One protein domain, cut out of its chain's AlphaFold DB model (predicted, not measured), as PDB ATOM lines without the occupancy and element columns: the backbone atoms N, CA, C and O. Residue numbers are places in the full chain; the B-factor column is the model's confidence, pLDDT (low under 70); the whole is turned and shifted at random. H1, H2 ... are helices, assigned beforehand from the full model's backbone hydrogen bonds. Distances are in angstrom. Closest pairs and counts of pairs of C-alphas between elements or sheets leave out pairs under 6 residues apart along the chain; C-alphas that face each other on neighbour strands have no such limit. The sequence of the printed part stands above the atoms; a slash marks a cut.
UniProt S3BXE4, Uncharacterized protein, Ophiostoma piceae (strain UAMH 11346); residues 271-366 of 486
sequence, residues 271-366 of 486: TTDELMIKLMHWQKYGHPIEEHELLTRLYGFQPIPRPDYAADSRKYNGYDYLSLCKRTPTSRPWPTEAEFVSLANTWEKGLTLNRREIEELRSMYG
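What this domain is: This is residues 271 to 366 of the 486 residues of an uncharacterized protein of Ophiostoma piceae (strain UAMH 11346) (UniProt S3BXE4). Two helical hairpins, H1 with H2 and H4 with H5, pack together through H2 and H5, which cross steeply. Between them the chain loops far out, with short H3 packed on H1. The printed part has 96 residues with five named helices, H1 to H5 in order: all helix, compact, radius of gyration of the C-alphas 14.1 A, spans 43 by 29 by 22 A.

How they stand to each other: H1, residues 272 to 284, and H2, residues 289 to 298, only just touch, with 3 pairs of C-alphas within 8 A, closest Leu 279 and His 292. H3, residues 321 to 324, touches H1; C-alphas 280 and 321 are closest, 6.0 A. H5, residues 355 to 364, touches H2 at a steep 61 degrees, closest C-alphas 295 and 357, 6.6 A. H4, residues 337 to 349, touches H5 at a shallow 23 degrees, opposite ways, closest C-alphas 344 and 358. Every O i to N i+4 pair is within hydrogen-bond range in H1, H2, H4 and H5; H3 is too short for one.

Where its parts are: H1 begins at C-alpha 272 (169.987, 187.195, 147.973); H1 and H4 each measure 18.2 A. H5 ends at C-alpha 364 (172.317, 188.034, 171.215).

The domain as a whole: The printed part has no cut. H2 to H3 and H3 to H4 are long links. Residues 306 to 331 have pLDDT under 70.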
ATOM      1  N   THR A 271     167.239 191.222 148.491       96.19
ATOM      2  CA  THR A 271     167.535 190.112 147.585       96.19
ATOM      3  C   THR A 271     168.709 189.294 148.112       96.19
ATOM      4  O   THR A 271     169.506 189.771 148.924       96.19
ATOM      5  N   THR A 272     168.846 188.058 147.631       92.62
ATOM      6  CA  THR A 272     169.987 187.195 147.973       92.62
ATOM      7  C   THR A 272     171.325 187.817 147.557       92.62
ATOM      8  O   THR A 272     172.304 187.697 148.287       92.62
ATOM      9  N   ASP A 273     171.367 188.533 146.430       91.69
ATOM     10  CA  ASP A 273     172.580 189.211 145.957       91.69
ATOM     11  C   ASP A 273     172.981 190.363 146.889       91.69
ATOM     12  O   ASP A 273     174.148 190.516 147.247       91.69
ATOM     13  N   GLU A 274     172.008 191.149 147.353       94.50
ATOM     14  CA  GLU A 274     172.240 192.211 148.336       94.50
ATOM     15  C   GLU A 274     172.677 191.662 149.690       94.50
ATOM     16  O   GLU A 274     173.553 192.239 150.340       94.50
ATOM     17  N   LEU A 275     172.094 190.535 150.107       94.00
ATOM     18  CA  LEU A 275     172.537 189.817 151.294       94.00
ATOM     19  C   LEU A 275     173.994 189.383 151.131       94.00
ATOM     20  O   LEU A 275     174.782 189.584 152.049       94.00
ATOM     21  N   MET A 276     174.383 188.856 149.969       91.38
ATOM     22  CA  MET A 276     175.769 188.465 149.709       91.38
ATOM     23  C   MET A 276     176.728 189.659 149.812       91.38
ATOM     24  O   MET A 276     177.782 189.553 150.438       91.38
ATOM     25  N   ILE A 277     176.344 190.824 149.278       90.69
ATOM     26  CA  ILE A 277     177.119 192.067 149.428       90.69
ATOM     27  C   ILE A 277     177.279 192.433 150.914       90.69
ATOM     28  O   ILE A 277     178.387 192.750 151.351       90.69
ATOM     29  N   LYS A 278     176.199 192.356 151.703       92.62
ATOM     30  CA  LYS A 278     176.213 192.618 153.153       92.62
ATOM     31  C   LYS A 278     177.086 191.630 153.924       92.62
ATOM     32  O   LYS A 278     177.882 192.049 154.757       92.62
ATOM     33  N   LEU A 279     176.991 190.347 153.606       90.25
ATOM     34  CA  LEU A 279     177.782 189.287 154.219       90.25
ATOM     35  C   LEU A 279     179.283 189.476 153.952       90.25
ATOM     36  O   LEU A 279     180.089 189.422 154.879       90.25
ATOM     37  N   MET A 280     179.663 189.794 152.711       86.81
ATOM     38  CA  MET A 280     181.046 190.142 152.351       86.81
ATOM     39  C   MET A 280     181.533 191.398 153.076       86.81
ATOM     40  O   MET A 280     182.691 191.486 153.487       86.81
ATOM     41  N   HIS A 281     180.645 192.372 153.252       88.50
ATOM     42  CA  HIS A 281     180.929 193.582 154.002       88.50
ATOM     43  C   HIS A 281     181.164 193.282 155.497       88.50
ATOM     44  O   HIS A 281     182.200 193.680 156.025       88.50
ATOM     45  N   TRP A 282     180.293 192.526 156.173       89.62
ATOM     46  CA  TRP A 282     180.499 192.136 157.577       89.62
ATOM     47  C   TRP A 282     181.774 191.301 157.757       89.62
ATOM     48  O   TRP A 282     182.567 191.551 158.666       89.62
ATOM     49  N   GLN A 283     182.042 190.393 156.817       85.56
ATOM     50  CA  GLN A 283     183.264 189.594 156.775       85.56
ATOM     51  C   GLN A 283     184.521 190.470 156.713       85.56
ATOM     52  O   GLN A 283     185.467 190.256 157.474       85.56
ATOM     53  N   LYS A 284     184.535 191.478 155.826       84.38
ATOM     54  CA  LYS A 284     185.645 192.436 155.692       84.38
ATOM     55  C   LYS A 284     185.948 193.139 157.020       84.38
ATOM     56  O   LYS A 284     187.103 193.467 157.285       84.38
ATOM     57  N   TYR A 285     184.931 193.324 157.862       84.44
ATOM     58  CA  TYR A 285     185.041 193.963 159.171       84.44
ATOM     59  C   TYR A 285     185.126 192.980 160.350       84.44
ATOM     60  O   TYR A 285     185.118 193.396 161.509       84.44
ATOM     61  N   GLY A 286     185.329 191.691 160.066       83.94
ATOM     62  CA  GLY A 286     185.718 190.686 161.056       83.94
ATOM     63  C   GLY A 286     184.597 190.270 162.005       83.94
ATOM     64  O   GLY A 286     184.877 189.936 163.161       83.94
ATOM     65  N   HIS A 287     183.351 190.311 161.537       87.19
ATOM     66  CA  HIS A 287     182.232 189.711 162.250       87.19
ATOM     67  C   HIS A 287     182.336 188.170 162.193       87.19
ATOM     68  O   HIS A 287     182.649 187.615 161.138       87.19
ATOM     69  N   PRO A 288     182.170 187.460 163.322       86.81
ATOM     70  CA  PRO A 288     182.150 186.007 163.370       86.81
ATOM     71  C   PRO A 288     180.882 185.437 162.725       86.81
ATOM     72  O   PRO A 288     179.877 186.117 162.509       86.81
ATOM     73  N   ILE A 289     180.937 184.141 162.430       84.88
ATOM     74  CA  ILE A 289     179.908 183.444 161.654       84.88
ATOM     75  C   ILE A 289     178.564 183.434 162.391       84.88
ATOM     76  O   ILE A 289     177.520 183.579 161.761       84.88
ATOM     77  N   GLU A 290     178.567 183.307 163.717       87.94
ATOM     78  CA  GLU A 290     177.345 183.296 164.525       87.94
ATOM     79  C   GLU A 290     176.585 184.626 164.404       87.94
ATOM     80  O   GLU A 290     175.357 184.635 164.291       87.94
ATOM     81  N   GLU A 291     177.318 185.744 164.360       91.62
ATOM     82  CA  GLU A 291     176.743 187.068 164.121       91.62
ATOM     83  C   GLU A 291     176.167 187.155 162.700       91.62
ATOM     84  O   GLU A 291     175.050 187.633 162.517       91.62
ATOM     85  N   HIS A 292     176.868 186.622 161.690       91.56
ATOM     86  CA  HIS A 292     176.356 186.585 160.315       91.56
ATOM     87  C   HIS A 292     175.053 185.785 160.200       91.56
ATOM     88  O   HIS A 292     174.118 186.228 159.531       91.56
ATOM     89  N   GLU A 293     174.965 184.612 160.834       91.69
ATOM     90  CA  GLU A 293     173.757 183.779 160.809       91.69
ATOM     91  C   GLU A 293     172.568 184.489 161.465       91.69
ATOM     92  O   GLU A 293     171.464 184.465 160.915       91.69
ATOM     93  N   LEU A 294     172.788 185.152 162.606       94.56
ATOM     94  CA  LEU A 294     171.753 185.940 163.269       94.56
ATOM     95  C   LEU A 294     171.285 187.099 162.385       94.56
ATOM     96  O   LEU A 294     170.086 187.244 162.145       94.56
ATOM     97  N   LEU A 295     172.219 187.901 161.870       95.38
ATOM     98  CA  LEU A 295     171.898 189.048 161.024       95.38
ATOM     99  C   LEU A 295     171.236 188.618 159.707       95.38
ATOM    100  O   LEU A 295     170.367 189.315 159.195       95.38
ATOM    101  N   THR A 296     171.564 187.442 159.173       95.44
ATOM    102  CA  THR A 296     170.868 186.875 158.006       95.44
ATOM    103  C   THR A 296     169.397 186.587 158.326       95.44
ATOM    104  O   THR A 296     168.504 186.961 157.558       95.44
ATOM    105  N   ARG A 297     169.126 185.983 159.492       96.19
ATOM    106  CA  ARG A 297     167.757 185.693 159.955       96.19
ATOM    107  C   ARG A 297     166.964 186.962 160.264       96.19
ATOM    108  O   ARG A 297     165.766 186.984 159.995       96.19
ATOM    109  N   LEU A 298     167.613 188.019 160.764       96.69
ATOM    110  CA  LEU A 298     166.987 189.330 161.002       96.69
ATOM    111  C   LEU A 298     166.273 189.871 159.753       96.69
ATOM    112  O   LEU A 298     165.221 190.508 159.852       96.69
ATOM    113  N   TYR A 299     166.833 189.599 158.576       96.38
ATOM    114  CA  TYR A 299     166.283 190.018 157.289       96.38
ATOM    115  C   TYR A 299     165.390 188.958 156.622       96.38
ATOM    116  O   TYR A 299     164.986 189.131 155.478       96.38
ATOM    117  N   GLY A 300     165.046 187.876 157.330       96.44
ATOM    118  CA  GLY A 300     164.135 186.836 156.845       96.44
ATOM    119  C   GLY A 300     164.762 185.839 155.867       96.44
ATOM    120  O   GLY A 300     164.042 185.037 155.273       96.44
ATOM    121  N   PHE A 301     166.084 185.858 155.699       96.06
ATOM    122  CA  PHE A 301     166.784 184.902 154.849       96.06
ATOM    123  C   PHE A 301     167.176 183.649 155.632       96.06
ATOM    124  O   PHE A 301     167.444 183.689 156.836       96.06
ATOM    125  N   GLN A 302     167.249 182.520 154.925       93.31
ATOM    126  CA  GLN A 302     167.853 181.313 155.475       93.31
ATOM    127  C   GLN A 302     169.377 181.485 155.509       93.31
ATOM    128  O   GLN A 302     169.947 181.918 154.502       93.31
ATOM    129  N   PRO A 303     170.047 181.152 156.628       89.12
ATOM    130  CA  PRO A 303     171.501 181.126 156.680       89.12
ATOM    131  C   PRO A 303     172.069 180.299 155.529       89.12
ATOM    132  O   PRO A 303     171.591 179.196 155.254       89.12
ATOM    133  N   ILE A 304     173.078 180.841 154.849       82.19
ATOM    134  CA  ILE A 304     173.685 180.171 153.700       82.19
ATOM    135  C   ILE A 304     174.335 178.870 154.195       82.19
ATOM    136  O   ILE A 304     175.197 178.927 155.079       82.19
ATOM    137  N   PRO A 305     173.928 177.698 153.665       75.12
ATOM    138  CA  PRO A 305     174.469 176.425 154.107       75.12
ATOM    139  C   PRO A 305     175.965 176.378 153.814       75.12
ATOM    140  O   PRO A 305     176.418 176.702 152.714       75.12
ATOM    141  N   ARG A 306     176.740 175.978 154.821       68.62
ATOM    142  CA  ARG A 306     178.195 175.889 154.714       68.62
ATOM    143  C   ARG A 306     178.544 174.706 153.808       68.62
ATOM    144  O   ARG A 306     178.091 173.595 154.089       68.62
ATOM    145  N   PRO A 307     179.367 174.884 152.767       61.75
ATOM    146  CA  PRO A 307     179.998 173.751 152.123       61.75
ATOM    147  C   PRO A 307     180.903 173.073 153.143       61.75
ATOM    148  O   PRO A 307     181.676 173.738 153.840       61.75
ATOM    149  N   ASP A 308     180.819 171.751 153.231       61.28
ATOM    150  CA  ASP A 308     181.793 170.979 153.986       61.28
ATOM    151  C   ASP A 308     183.134 171.010 153.238       61.28
ATOM    152  O   ASP A 308     183.416 170.217 152.337       61.28
ATOM    153  N   TYR A 309     183.958 172.003 153.566       56.84
ATOM    154  CA  TYR A 309     185.262 172.203 152.942       56.84
ATOM    155  C   TYR A 309     186.305 171.163 153.350       56.84
ATOM    156  O   TYR A 309     187.416 171.209 152.816       56.84
ATOM    157  N   ALA A 310     185.983 170.239 154.261       55.06
ATOM    158  CA  ALA A 310     186.829 169.078 154.509       55.06
ATOM    159  C   ALA A 310     186.851 168.122 153.300       55.06
ATOM    160  O   ALA A 310     187.800 167.357 153.151       55.06
ATOM    161  N   ALA A 311     185.846 168.191 152.416       52.41
ATOM    162  CA  ALA A 311     185.642 167.209 151.354       52.41
ATOM    163  C   ALA A 311     186.284 167.552 149.992       52.41
ATOM    164  O   ALA A 311     186.561 166.632 149.226       52.41
ATOM    165  N   ASP A 312     186.526 168.828 149.647       58.75
ATOM    166  CA  ASP A 312     187.058 169.182 148.314       58.75
ATOM    167  C   ASP A 312     187.812 170.527 148.279       58.75
ATOM    168  O   ASP A 312     187.222 171.610 148.263       58.75
ATOM    169  N   SER A 313     189.146 170.464 148.225       57.38
ATOM    170  CA  SER A 313     190.033 171.634 148.155       57.38
ATOM    171  C   SER A 313     190.081 172.305 146.775       57.38
ATOM    172  O   SER A 313     190.627 173.402 146.659       57.38
ATOM    173  N   ARG A 314     189.511 171.682 145.728       61.53
ATOM    174  CA  ARG A 314     189.583 172.161 144.334       61.53
ATOM    175  C   ARG A 314     188.398 173.023 143.903       61.53
ATOM    176  O   ARG A 314     188.516 173.736 142.914       61.53
ATOM    177  N   LYS A 315     187.290 173.044 144.653       58.34
ATOM    178  CA  LYS A 315     186.142 173.958 144.424       58.34
ATOM    179  C   LYS A 315     186.411 175.412 144.844       58.34
ATOM    180  O   LYS A 315     185.499 176.225 144.941       58.34
ATOM    181  N   TYR A 316     187.668 175.729 145.118       54.44
ATOM    182  CA  TYR A 316     188.116 176.981 145.693       54.44
ATOM    183  C   TYR A 316     188.408 178.012 144.596       54.44
ATOM    184  O   TYR A 316     189.423 177.921 143.908       54.44
ATOM    185  N   ASN A 317     187.561 179.032 144.466       55.69
ATOM    186  CA  ASN A 317     188.019 180.333 143.992       55.69
ATOM    187  C   ASN A 317     188.240 181.187 145.252       55.69
ATOM    188  O   ASN A 317     187.439 181.138 146.179       55.69
ATOM    189  N   GLY A 318     189.352 181.908 145.373       51.75
ATOM    190  CA  GLY A 318     189.689 182.660 146.596       51.75
ATOM    191  C   GLY A 318     188.774 183.856 146.904       51.75
ATOM    192  O   GLY A 318     189.194 184.750 147.632       51.75
ATOM    193  N   TYR A 319     187.575 183.896 146.319       52.28
ATOM    194  CA  TYR A 319     186.649 185.024 146.308       52.28
ATOM    195  C   TYR A 319     185.237 184.663 146.790       52.28
ATOM    196  O   TYR A 319     184.388 185.545 146.876       52.28
ATOM    197  N   ASP A 320     184.968 183.397 147.126       60.12
ATOM    198  CA  ASP A 320     183.678 182.990 147.684       60.12
ATOM    199  C   ASP A 320     183.561 183.445 149.151       60.12
ATOM    200  O   ASP A 320     184.494 183.254 149.940       60.12
ATOM    201  N   TYR A 321     182.418 184.016 149.540       56.34
ATOM    202  CA  TYR A 321     182.086 184.414 150.918       56.34
ATOM    203  C   TYR A 321     182.407 183.301 151.928       56.34
ATOM    204  O   TYR A 321     182.951 183.527 153.013       56.34
ATOM    205  N   LEU A 322     182.175 182.064 151.511       58.38
ATOM    206  CA  LEU A 322     182.381 180.868 152.308       58.38
ATOM    207  C   LEU A 322     183.872 180.475 152.446       58.38
ATOM    208  O   LEU A 322     184.262 179.835 153.424       58.38
ATOM    209  N   SER A 323     184.741 180.925 151.531       56.00
ATOM    210  CA  SER A 323     186.203 180.801 151.643       56.00
ATOM    211  C   SER A 323     186.797 181.792 152.650       56.00
ATOM    212  O   SER A 323     187.743 181.460 153.372       56.00
ATOM    213  N   LEU A 324     186.200 182.983 152.751       53.09
ATOM    214  CA  LEU A 324     186.625 184.033 153.672       53.09
ATOM    215  C   LEU A 324     186.264 183.689 155.121       53.09
ATOM    216  O   LEU A 324     187.062 183.967 156.022       53.09
ATOM    217  N   CYS A 325     185.149 182.978 155.328       55.31
ATOM    218  CA  CYS A 325     184.703 182.467 156.628       55.31
ATOM    219  C   CYS A 325     185.733 181.553 157.333       55.31
ATOM    220  O   CYS A 325     185.655 181.355 158.542       55.31
ATOM    221  N   LYS A 326     186.744 181.019 156.623       56.50
ATOM    222  CA  LYS A 326     187.845 180.243 157.234       56.50
ATOM    223  C   LYS A 326     188.765 181.078 158.131       56.50
ATOM    224  O   LYS A 326     189.477 180.513 158.954       56.50
ATOM    225  N   ARG A 327     188.817 182.399 157.923       51.94
ATOM    226  CA  ARG A 327     189.701 183.319 158.665       51.94
ATOM    227  C   ARG A 327     188.992 184.073 159.781       51.94
ATOM    228  O   ARG A 327     189.657 184.707 160.596       51.94
ATOM    229  N   THR A 328     187.667 184.019 159.822       53.62
ATOM    230  CA  THR A 328     186.900 184.515 160.961       53.62
ATOM    231  C   THR A 328     187.052 183.537 162.121       53.62
ATOM    232  O   THR A 328     186.907 182.332 161.907       53.62
ATOM    233  N   PRO A 329     187.363 184.019 163.336       56.59
ATOM    234  CA  PRO A 329     187.365 183.159 164.506       56.59
ATOM    235  C   PRO A 329     186.012 182.450 164.610       56.59
ATOM    236  O   PRO A 329     184.974 183.086 164.442       56.59
ATOM    237  N   THR A 330     186.029 181.152 164.917       58.47
ATOM    238  CA  THR A 330     184.821 180.353 165.200       58.47
ATOM    239  C   THR A 330     184.008 180.911 166.360       58.47
ATOM    240  O   THR A 330     182.869 180.530 166.547       58.47
ATOM    241  N   SER A 331     184.613 181.755 167.189       60.34
ATOM    242  CA  SER A 331     183.910 182.608 168.135       60.34
ATOM    243  C   SER A 331     184.839 183.745 168.551       60.34
ATOM    244  O   SER A 331     186.032 183.540 168.798       60.34
ATOM    245  N   ARG A 332     184.305 184.963 168.623       73.81
ATOM    246  CA  ARG A 332     184.931 186.031 169.407       73.81
ATOM    247  C   ARG A 332     184.640 185.738 170.887       73.81
ATOM    248  O   ARG A 332     183.529 185.290 171.180       73.81
ATOM    249  N   PRO A 333     185.581 185.969 171.826       80.88
ATOM    250  CA  PRO A 333     185.245 185.941 173.246       80.88
ATOM    251  C   PRO A 333     184.040 186.845 173.508       80.88
ATOM    252  O   PRO A 333     183.918 187.910 172.900       80.88
ATOM    253  N   TRP A 334     183.143 186.394 174.384       85.94
ATOM    254  CA  TRP A 334     181.951 187.153 174.739       85.94
ATOM    255  C   TRP A 334     182.396 188.494 175.328       85.94
ATOM    256  O   TRP A 334     183.077 188.484 176.358       85.94
ATOM    257  N   PRO A 335     182.090 189.628 174.671       92.00
ATOM    258  CA  PRO A 335     182.506 190.924 175.177       92.00
ATOM    259  C   PRO A 335     181.797 191.192 176.503       92.00
ATOM    260  O   PRO A 335     180.706 190.687 176.745       92.00
ATOM    261  N   THR A 336     182.395 192.004 177.361       94.50
ATOM    262  CA  THR A 336     181.691 192.647 178.477       94.50
ATOM    263  C   THR A 336     180.739 193.730 177.954       94.50
ATOM    264  O   THR A 336     180.864 194.179 176.814       94.50
ATOM    265  N   GLU A 337     179.799 194.212 178.775       94.12
ATOM    266  CA  GLU A 337     178.862 195.266 178.338       94.12
ATOM    267  C   GLU A 337     179.598 196.549 177.913       94.12
ATOM    268  O   GLU A 337     179.275 197.147 176.888       94.12
ATOM    269  N   ALA A 338     180.642 196.942 178.650       94.31
ATOM    270  CA  ALA A 338     181.460 198.107 178.315       94.31
ATOM    271  C   ALA A 338     182.211 197.929 176.981       94.31
ATOM    272  O   ALA A 338     182.254 198.850 176.161       94.31
ATOM    273  N   GLU A 339     182.767 196.739 176.735       93.25
ATOM    274  CA  GLU A 339     183.409 196.407 175.459       93.25
ATOM    275  C   GLU A 339     182.398 196.391 174.312       93.25
ATOM    276  O   GLU A 339     182.688 196.925 173.243       93.25
ATOM    277  N   PHE A 340     181.194 195.855 174.531       94.12
ATOM    278  CA  PHE A 340     180.131 195.869 173.531       94.12
ATOM    279  C   PHE A 340     179.701 197.297 173.185       94.12
ATOM    280  O   PHE A 340     179.564 197.613 172.009       94.12
ATOM    281  N   VAL A 341     179.544 198.191 174.166       94.19
ATOM    282  CA  VAL A 341     179.240 199.611 173.905       94.19
ATOM    283  C   VAL A 341     180.341 200.262 173.060       94.19
ATOM    284  O   VAL A 341     180.045 201.018 172.131       94.19
ATOM    285  N   SER A 342     181.610 199.941 173.330       92.12
ATOM    286  CA  SER A 342     182.742 200.402 172.516       92.12
ATOM    287  C   SER A 342     182.685 199.857 171.079       92.12
ATOM    288  O   SER A 342     182.856 200.614 170.118       92.12
ATOM    289  N   LEU A 343     182.373 198.567 170.910       92.31
ATOM    290  CA  LEU A 343     182.196 197.926 169.602       92.31
ATOM    291  C   LEU A 343     181.012 198.513 168.828       92.31
ATOM    292  O   LEU A 343     181.173 198.877 167.671       92.31
ATOM    293  N   ALA A 344     179.860 198.686 169.472       93.56
ATOM    294  CA  ALA A 344     178.672 199.294 168.884       93.56
ATOM    295  C   ALA A 344     178.963 200.708 168.368       93.56
ATOM    296  O   ALA A 344     178.657 201.022 167.222       93.56
ATOM    297  N   ASN A 345     179.650 201.528 169.170       93.12
ATOM    298  CA  ASN A 345     180.088 202.867 168.770       93.12
ATOM    299  C   ASN A 345     181.061 202.819 167.577       93.12
ATOM    300  O   ASN A 345     181.013 203.663 166.685       93.12
ATOM    301  N   THR A 346     181.938 201.814 167.546       90.88
ATOM    302  CA  THR A 346     182.887 201.576 166.451       90.88
ATOM    303  C   THR A 346     182.165 201.185 165.161       90.88
ATOM    304  O   THR A 346     182.462 201.751 164.110       90.88
ATOM    305  N   TRP A 347     181.199 200.266 165.227       93.94
ATOM    306  CA  TRP A 347     180.405 199.823 164.080       93.94
ATOM    307  C   TRP A 347     179.505 200.928 163.536       93.94
ATOM    308  O   TRP A 347     179.440 201.108 162.321       93.94
ATOM    309  N   GLU A 348     178.865 201.693 164.421       92.81
ATOM    310  CA  GLU A 348     178.006 202.816 164.049       92.81
ATOM    311  C   GLU A 348     178.824 203.924 163.372       92.81
ATOM    312  O   GLU A 348     178.542 204.298 162.234       92.81
ATOM    313  N   LYS A 349     179.904 204.400 164.010       90.50
ATOM    314  CA  LYS A 349     180.792 205.420 163.417       90.50
ATOM    315  C   LYS A 349     181.494 204.934 162.155       90.50
ATOM    316  O   LYS A 349     181.784 205.730 161.266       90.50
ATOM    317  N   GLY A 350     181.806 203.644 162.099       89.44
ATOM    318  CA  GLY A 350     182.456 203.008 160.965       89.44
ATOM    319  C   GLY A 350     181.531 202.733 159.781       89.44
ATOM    320  O   GLY A 350     182.037 202.362 158.719       89.44
ATOM    321  N   LEU A 351     180.215 202.929 159.948       92.06
ATOM    322  CA  LEU A 351     179.173 202.545 158.990       92.06
ATOM    323  C   LEU A 351     179.254 201.054 158.611       92.06
ATOM    324  O   LEU A 351     179.063 200.678 157.457       92.06
ATOM    325  N   THR A 352     179.596 200.210 159.586       90.25
ATOM    326  CA  THR A 352     179.686 198.754 159.418       90.25
ATOM    327  C   THR A 352     178.331 198.091 159.650       90.25
ATOM    328  O   THR A 352     177.913 197.219 158.894       90.25
ATOM    329  N   LEU A 353     177.628 198.517 160.697       94.62
ATOM    330  CA  LEU A 353     176.301 198.015 161.029       94.62
ATOM    331  C   LEU A 353     175.331 199.175 161.181       94.62
ATOM    332  O   LEU A 353     175.690 200.242 161.682       94.62
ATOM    333  N   ASN A 354     174.086 198.954 160.773       95.50
ATOM    334  CA  ASN A 354     173.006 199.870 161.097       95.50
ATOM    335  C   ASN A 354     172.536 199.663 162.546       95.50
ATOM    336  O   ASN A 354     172.830 198.659 163.197       95.50
ATOM    337  N   ARG A 355     171.764 200.621 163.061       95.19
ATOM    338  CA  ARG A 355     171.290 200.597 164.449       95.19
ATOM    339  C   ARG A 355     170.479 199.344 164.794       95.19
ATOM    340  O   ARG A 355     170.621 198.816 165.890       95.19
ATOM    341  N   ARG A 356     169.669 198.852 163.854       96.19
ATOM    342  CA  ARG A 356     168.849 197.649 164.040       96.19
ATOM    343  C   ARG A 356     169.718 196.394 164.162       96.19
ATOM    344  O   ARG A 356     169.488 195.583 165.046       96.19
ATOM    345  N   GLU A 357     170.735 196.262 163.314       96.50
ATOM    346  CA  GLU A 357     171.728 195.183 163.370       96.50
ATOM    347  C   GLU A 357     172.483 195.215 164.709       96.50
ATOM    348  O   GLU A 357     172.637 194.182 165.356       96.50
ATOM    349  N   ILE A 358     172.888 196.403 165.174       96.56
ATOM    350  CA  ILE A 358     173.559 196.580 166.474       96.56
ATOM    351  C   ILE A 358     172.650 196.161 167.638       96.56
ATOM    352  O   ILE A 358     173.114 195.504 168.569       96.56
ATOM    353  N   GLU A 359     171.367 196.527 167.611       95.50
ATOM    354  CA  GLU A 359     170.394 196.169 168.652       95.50
ATOM    355  C   GLU A 359     170.150 194.650 168.719       95.50
ATOM    356  O   GLU A 359     170.079 194.084 169.811       95.50
ATOM    357  N   GLU A 360     170.112 193.971 167.574       95.62
ATOM    358  CA  GLU A 360     169.984 192.510 167.512       95.62
ATOM    359  C   GLU A 360     171.226 191.794 168.037       95.62
ATOM    360  O   GLU A 360     171.116 190.868 168.845       95.62
ATOM    361  N   LEU A 361     172.421 192.265 167.671       95.25
ATOM    362  CA  LEU A 361     173.657 191.750 168.260       95.25
ATOM    363  C   LEU A 361     173.698 191.996 169.771       95.25
ATOM    364  O   LEU A 361     174.094 191.118 170.532       95.25
ATOM    365  N   ARG A 362     173.228 193.157 170.238       95.31
ATOM    366  CA  ARG A 362     173.142 193.465 171.673       95.31
ATOM    367  C   ARG A 362     172.271 192.443 172.409       95.31
ATOM    368  O   ARG A 362     172.664 191.954 173.468       95.31
ATOM    369  N   SER A 363     171.125 192.099 171.820       94.69
ATOM    370  CA  SER A 363     170.210 191.073 172.330       94.69
ATOM    371  C   SER A 363     170.863 189.686 172.366       94.69
ATOM    372  O   SER A 363     170.785 189.000 173.385       94.69
ATOM    373  N   MET A 364     171.579 189.303 171.302       94.19
ATOM    374  CA  MET A 364     172.317 188.034 171.215       94.19
ATOM    375  C   MET A 364     173.328 187.860 172.350       94.19
ATOM    376  O   MET A 364     173.431 186.776 172.921       94.19
ATOM    377  N   TYR A 365     174.043 188.928 172.707       93.00
ATOM    378  CA  TYR A 365     175.002 188.906 173.812       93.00
ATOM    379  C   TYR A 365     174.357 188.993 175.204       93.00
ATOM    380  O   TYR A 365     175.063 189.010 176.210       93.00
ATOM    381  N   GLY A 366     173.025 189.035 175.295       94.06
ATOM    382  CA  GLY A 366     172.299 189.102 176.564       94.06
ATOM    383  C   GLY A 366     172.320 190.482 177.225       94.06
ATOM    384  O   GLY A 366     171.867 190.622 178.363       94.06
TER     385      GLY A 366